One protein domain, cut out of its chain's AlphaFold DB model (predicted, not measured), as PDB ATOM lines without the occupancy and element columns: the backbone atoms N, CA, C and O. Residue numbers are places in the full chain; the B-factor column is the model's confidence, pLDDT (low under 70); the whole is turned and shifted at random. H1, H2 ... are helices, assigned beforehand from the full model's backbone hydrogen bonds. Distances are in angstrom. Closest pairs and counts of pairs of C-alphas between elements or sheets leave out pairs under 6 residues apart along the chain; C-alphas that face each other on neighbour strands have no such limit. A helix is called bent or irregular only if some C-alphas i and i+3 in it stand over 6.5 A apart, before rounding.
ATOM      1  N   SER A  15     234.163 179.649 269.206       73.25
ATOM      2  CA  SER A  15     234.269 178.641 268.144       73.25
ATOM      3  C   SER A  15     232.914 178.002 267.831       73.25
ATOM      4  O   SER A  15     232.581 177.850 266.663       73.25
ATOM      5  N   GLY A  16     232.101 177.697 268.850       77.06
ATOM      6  CA  GLY A  16     230.754 177.150 268.659       77.06
ATOM      7  C   GLY A  16     229.811 178.119 267.939       77.06
ATOM      8  O   GLY A  16     229.089 177.707 267.036       77.06
ATOM      9  N   LEU A  17     229.864 179.410 268.280       81.50
ATOM     10  CA  LEU A  17     229.067 180.454 267.633       81.50
ATOM     11  C   LEU A  17     229.481 180.655 266.173       81.50
ATOM     12  O   LEU A  17     228.624 180.775 265.304       81.50
ATOM     13  N   ALA A  18     230.790 180.655 265.897       80.31
ATOM     14  CA  ALA A  18     231.314 180.756 264.540       80.31
ATOM     15  C   ALA A  18     230.872 179.559 263.684       80.31
ATOM     16  O   ALA A  18     230.404 179.746 262.563       80.31
ATOM     17  N   SER A  19     230.941 178.336 264.223       77.56
ATOM     18  CA  SER A  19     230.447 177.137 263.538       77.56
ATOM     19  C   SER A  19     228.935 177.178 263.299       77.56
ATOM     20  O   SER A  19     228.488 176.819 262.212       77.56
ATOM     21  N   ALA A  20     228.148 177.648 264.270       82.44
ATOM     22  CA  ALA A  20     226.699 177.783 264.129       82.44
ATOM     23  C   ALA A  20     226.315 178.830 263.069       82.44
ATOM     24  O   ALA A  20     225.427 178.584 262.257       82.44
ATOM     25  N   LEU A  21     227.013 179.969 263.028       84.56
ATOM     26  CA  LEU A  21     226.794 181.009 262.021       84.56
ATOM     27  C   LEU A  21     227.091 180.491 260.607       84.56
ATOM     28  O   LEU A  21     226.285 180.675 259.696       84.56
ATOM     29  N   VAL A  22     228.222 179.797 260.438       84.06
ATOM     30  CA  VAL A  22     228.590 179.151 259.170       84.06
ATOM     31  C   VAL A  22     227.532 178.119 258.769       84.06
ATOM     32  O   VAL A  22     227.104 178.108 257.620       84.06
ATOM     33  N   PHE A  23     227.041 177.308 259.710       84.69
ATOM     34  CA  PHE A  23     225.988 176.323 259.450       84.69
ATOM     35  C   PHE A  23     224.685 176.963 258.947       84.69
ATOM     36  O   PHE A  23     224.114 176.497 257.962       84.69
ATOM     37  N   VAL A  24     224.238 178.058 259.568       82.12
ATOM     38  CA  VAL A  24     223.035 178.789 259.134       82.12
ATOM     39  C   VAL A  24     223.232 179.409 257.747       82.12
ATOM     40  O   VAL A  24     222.339 179.319 256.905       82.12
ATOM     41  N   ALA A  25     224.412 179.970 257.470       78.81
ATOM     42  CA  ALA A  25     224.740 180.504 256.148       78.81
ATOM     43  C   ALA A  25     224.683 179.411 255.064       78.81
ATOM     44  O   ALA A  25     224.035 179.597 254.032       78.81
ATOM     45  N   LEU A  26     225.272 178.240 255.328       74.69
ATOM     46  CA  LEU A  26     225.191 177.065 254.452       74.69
ATOM     47  C   LEU A  26     223.751 176.578 254.231       74.69
ATOM     48  O   LEU A  26     223.414 176.169 253.122       74.69
ATOM     49  N   LEU A  27     222.906 176.611 255.264       77.06
ATOM     50  CA  LEU A  27     221.513 176.164 255.177       77.06
ATOM     51  C   LEU A  27     220.648 177.106 254.326       77.06
ATOM     52  O   LEU A  27     219.692 176.666 253.690       77.06
ATOM     53  N   SER A  28     220.998 178.392 254.291       74.94
ATOM     54  CA  SER A  28     220.300 179.416 253.499       74.94
ATOM     55  C   SER A  28     220.714 179.446 252.018       74.94
ATOM     56  O   SER A  28     219.964 179.914 251.163       74.94
ATOM     57  N   LEU A  29     221.887 178.895 251.702       66.69
ATOM     58  CA  LEU A  29     222.487 178.840 250.367       66.69
ATOM     59  C   LEU A  29     221.639 178.131 249.284       66.69
ATOM     60  O   LEU A  29     221.543 178.677 248.184       66.69
ATOM     61  N   PRO A  30     220.976 176.979 249.536       66.94
ATOM     62  CA  PRO A  30     220.140 176.318 248.526       66.94
ATOM     63  C   PRO A  30     218.891 177.110 248.113       66.94
ATOM     64  O   PRO A  30     218.351 176.849 247.043       66.94
ATOM     65  N   TYR A  31     218.432 178.075 248.917       63.66
ATOM     66  CA  TYR A  31     217.263 178.902 248.587       63.66
ATOM     67  C   TYR A  31     217.591 180.081 247.658       63.66
ATOM     68  O   TYR A  31     216.677 180.709 247.129       63.66
ATOM     69  N   LEU A  32     218.877 180.382 247.446       62.22
ATOM     70  CA  LEU A  32     219.333 181.567 246.710       62.22
ATOM     71  C   LEU A  32     220.049 181.233 245.384       62.22
ATOM     72  O   LEU A  32     220.342 182.152 244.622       62.22
ATOM     73  N   VAL A  33     220.351 179.956 245.084       56.22
ATOM     74  CA  VAL A  33     221.273 179.575 243.988       56.22
ATOM     75  C   VAL A  33     220.793 178.364 243.158       56.22
ATOM     76  O   VAL A  33     220.227 177.410 243.681       56.22
ATOM     77  N   PHE A  34     221.066 178.396 241.843       65.81
ATOM     78  CA  PHE A  34     220.800 177.339 240.848       65.81
ATOM     79  C   PHE A  34     221.343 175.942 241.237       65.81
ATOM     80  O   PHE A  34     222.447 175.804 241.767       65.81
ATOM     81  N   ALA A  35     220.601 174.889 240.855       65.81
ATOM     82  CA  ALA A  35     220.794 173.478 241.238       65.81
ATOM     83  C   ALA A  35     222.219 172.900 241.065       65.81
ATOM     84  O   ALA A  35     222.624 172.006 241.814       65.81
ATOM     85  N   ASN A  36     222.995 173.411 240.104       71.69
ATOM     86  CA  ASN A  36     224.358 172.938 239.855       71.69
ATOM     87  C   ASN A  36     225.326 173.325 240.990       71.69
ATOM     88  O   ASN A  36     226.115 172.504 241.454       71.69
ATOM     89  N   VAL A  37     225.231 174.559 241.493       75.75
ATOM     90  CA  VAL A  37     226.125 175.061 242.548       75.75
ATOM     91  C   VAL A  37     225.802 174.390 243.881       75.75
ATOM     92  O   VAL A  37     226.713 173.972 244.589       75.75
ATOM     93  N   THR A  38     224.518 174.191 244.186       76.06
ATOM     94  CA  THR A  38     224.074 173.466 245.386       76.06
ATOM     95  C   THR A  38     224.622 172.040 245.422       76.06
ATOM     96  O   THR A  38     225.149 171.619 246.448       76.06
ATOM     97  N   SER A  39     224.581 171.314 244.302       78.44
ATOM     98  CA  SER A  39     225.127 169.949 244.220       78.44
ATOM     99  C   SER A  39     226.644 169.921 244.440       78.44
ATOM    100  O   SER A  39     227.159 169.051 245.144       78.44
ATOM    101  N   LEU A  40     227.362 170.907 243.892       84.75
ATOM    102  CA  LEU A  40     228.811 171.051 244.057       84.75
ATOM    103  C   LEU A  40     229.180 171.372 245.514       84.75
ATOM    104  O   LEU A  40     230.083 170.751 246.073       84.75
ATOM    105  N   LEU A  41     228.441 172.281 246.159       83.50
ATOM    106  CA  LEU A  41     228.610 172.611 247.576       83.50
ATOM    107  C   LEU A  41     228.302 171.416 248.480       83.50
ATOM    108  O   LEU A  41     229.069 171.146 249.400       83.50
ATOM    109  N   VAL A  42     227.225 170.674 248.212       86.12
ATOM    110  CA  VAL A  42     226.889 169.453 248.961       86.12
ATOM    111  C   VAL A  42     228.011 168.423 248.834       86.12
ATOM    112  O   VAL A  42     228.470 167.916 249.856       86.12
ATOM    113  N   ASN A  43     228.522 168.168 247.627       88.94
ATOM    114  CA  ASN A  43     229.666 167.272 247.440       88.94
ATOM    115  C   ASN A  43     230.917 167.764 248.176       88.94
ATOM    116  O   ASN A  43     231.598 166.972 248.829       88.94
ATOM    117  N   LEU A  44     231.205 169.066 248.121       90.88
ATOM    118  CA  LEU A  44     232.317 169.662 248.855       90.88
ATOM    119  C   LEU A  44     232.153 169.451 250.363       90.88
ATOM    120  O   LEU A  44     233.106 169.035 251.019       90.88
ATOM    121  N   PHE A  45     230.960 169.677 250.920       89.50
ATOM    122  CA  PHE A  45     230.707 169.457 252.344       89.50
ATOM    123  C   PHE A  45     230.788 167.986 252.732       89.50
ATOM    124  O   PHE A  45     231.364 167.689 253.776       89.50
ATOM    125  N   ILE A  46     230.305 167.064 251.895       92.00
ATOM    126  CA  ILE A  46     230.482 165.622 252.114       92.00
ATOM    127  C   ILE A  46     231.975 165.286 252.204       92.00
ATOM    128  O   ILE A  46     232.400 164.644 253.164       92.00
ATOM    129  N   LEU A  47     232.788 165.767 251.260       93.00
ATOM    130  CA  LEU A  47     234.233 165.528 251.254       93.00
ATOM    131  C   LEU A  47     234.940 166.192 252.444       93.00
ATOM    132  O   LEU A  47     235.824 165.585 253.044       93.00
ATOM    133  N   LEU A  48     234.534 167.404 252.829       93.31
ATOM    134  CA  LEU A  48     235.081 168.122 253.982       93.31
ATOM    135  C   LEU A  48     234.754 167.406 255.299       93.31
ATOM    136  O   LEU A  48     235.624 167.240 256.158       93.31
ATOM    137  N   VAL A  49     233.510 166.953 255.464       90.69
ATOM    138  CA  VAL A  49     233.083 166.169 256.630       90.69
ATOM    139  C   VAL A  49     233.813 164.826 256.657       90.69
ATOM    140  O   VAL A  49     234.287 164.422 257.712       90.69
ATOM    141  N   LEU A  50     234.001 164.169 255.511       90.00
ATOM    142  CA  LEU A  50     234.761 162.921 255.426       90.00
ATOM    143  C   LEU A  50     236.239 163.126 255.792       90.00
ATOM    144  O   LEU A  50     236.794 162.347 256.564       90.00
ATOM    145  N   ALA A  51     236.861 164.198 255.301       88.38
ATOM    146  CA  ALA A  51     238.243 164.554 255.616       88.38
ATOM    147  C   ALA A  51     238.426 164.898 257.102       88.38
ATOM    148  O   ALA A  51     239.380 164.450 257.737       88.38
ATOM    149  N   THR A  52     237.500 165.661 257.689       85.75
ATOM    150  CA  THR A  52     237.543 166.006 259.120       85.75
ATOM    151  C   THR A  52     237.236 164.803 260.003       85.75
ATOM    152  O   THR A  52     237.955 164.586 260.976       85.75
ATOM    153  N   MET A  53     236.260 163.967 259.642       84.88
ATOM    154  CA  MET A  53     236.025 162.673 260.286       84.88
ATOM    155  C   MET A  53     237.298 161.825 260.242       84.88
ATOM    156  O   MET A  53     237.723 161.322 261.278       84.88
ATOM    157  N   TRP A  54     237.947 161.712 259.079       76.62
ATOM    158  CA  TRP A  54     239.194 160.960 258.925       76.62
ATOM    159  C   TRP A  54     240.327 161.527 259.784       76.62
ATOM    160  O   TRP A  54     241.074 160.766 260.395       76.62
ATOM    161  N   ASN A  55     240.417 162.852 259.909       81.94
ATOM    162  CA  ASN A  55     241.382 163.509 260.787       81.94
ATOM    163  C   ASN A  55     241.095 163.238 262.278       81.94
ATOM    164  O   ASN A  55     242.015 163.012 263.064       81.94
ATOM    165  N   LEU A  56     239.820 163.203 262.678       78.50
ATOM    166  CA  LEU A  56     239.407 162.844 264.041       78.50
ATOM    167  C   LEU A  56     239.694 161.373 264.353       78.50
ATOM    168  O   LEU A  56     240.159 161.041 265.444       78.50
ATOM    169  N   LEU A  57     239.464 160.504 263.378       75.06
ATOM    170  CA  LEU A  57     239.745 159.083 263.445       75.06
ATOM    171  C   LEU A  57     241.269 158.867 263.575       75.06
ATOM    172  O   LEU A  57     241.738 158.406 264.617       75.06
ATOM    173  N   ALA A  58     242.055 159.244 262.567       73.31
ATOM    174  CA  ALA A  58     243.492 158.973 262.522       73.31
ATOM    175  C   ALA A  58     244.303 159.733 263.592       73.31
ATOM    176  O   ALA A  58     245.318 159.218 264.059       73.31
ATOM    177  N   GLY A  59     243.869 160.937 263.985       70.69
ATOM    178  CA  GLY A  59     244.637 161.833 264.856       70.69
ATOM    179  C   GLY A  59     244.172 161.919 266.313       70.69
ATOM    180  O   GLY A  59     245.013 162.027 267.203       70.69
ATOM    181  N   TYR A  60     242.861 161.869 266.588       62.66
ATOM    182  CA  TYR A  60     242.319 162.133 267.935       62.66
ATOM    183  C   TYR A  60     241.799 160.888 268.655       62.66
ATOM    184  O   TYR A  60     241.910 160.802 269.877       62.66
ATOM    185  N   ALA A  61     241.250 159.913 267.929       66.31
ATOM    186  CA  ALA A  61     240.755 158.678 268.531       66.31
ATOM    187  C   ALA A  61     241.880 157.673 268.828       66.31
ATOM    188  O   ALA A  61     241.684 156.778 269.648       66.31
ATOM    189  N   GLY A  62     243.036 157.781 268.154       64.25
ATOM    190  CA  GLY A  62     244.222 156.924 268.337       64.25
ATOM    191  C   GLY A  62     244.006 155.418 268.101       64.25
ATOM    192  O   GLY A  62     244.953 154.642 268.158       64.25
ATOM    193  N   LEU A  63     242.763 154.999 267.855       55.69
ATOM    194  CA  LEU A  63     242.264 153.628 267.825       55.69
ATOM    195  C   LEU A  63     241.006 153.586 266.963       55.69
ATOM    196  O   LEU A  63     239.901 153.303 267.432       55.69
TER     197      LEU A  63
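This is residues 15 to 63 of the 186 residues of an uncharacterized protein of Chloroflexi bacterium (UniProt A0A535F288). One long helix, H2, and a shorter one, H1, make a narrow V: they meet near their ends at residues 32 to 34 and spread from there, with the space between the arms open. The printed part has 49 residues with two named helices, H1 then H2, and no named strand; its class is all helix. It is loose, with a radius of gyration of the C-alphas of 13.7 A, and flat, spanning 41 by 25 by 8 A.

Find C-alpha 35 at (220.794, 173.478, 241.238); from there H2, residues 35 to 61, runs 36.9 A to C-alpha 61 at (240.755, 158.678, 268.531). H1, residues 15 to 31, begins at C-alpha 15 at (234.269, 178.641, 268.144) and is 25.9 A long. Both are irregular, but only just: C-alphas 27 and 30 are 6.8 A apart in H1, and C-alphas 58 and 61 are 6.6 A apart in H2.

Look at Pro 30 and Thr 38, whose C-alphas, the closest of H1 and H2, are 5.8 A apart. The helices are close but not clearly touching, at a shallow tilt of 26 degrees, opposite ways. Of the O i to N i+4 pairs, 11 of 13 in H1 and 22 of 23 in H2 are within hydrogen-bond range.

The C-alphas farthest apart, of Leu 32 and Leu 63, are 41.9 A apart. The printed part has no cut, and the link from H1 to H2 is tight. Residues 15 to 25 and 46 to 63 stand free, as do 31 to 36. Confidence is under 70 at residues 29 to 35 and 60 to 63.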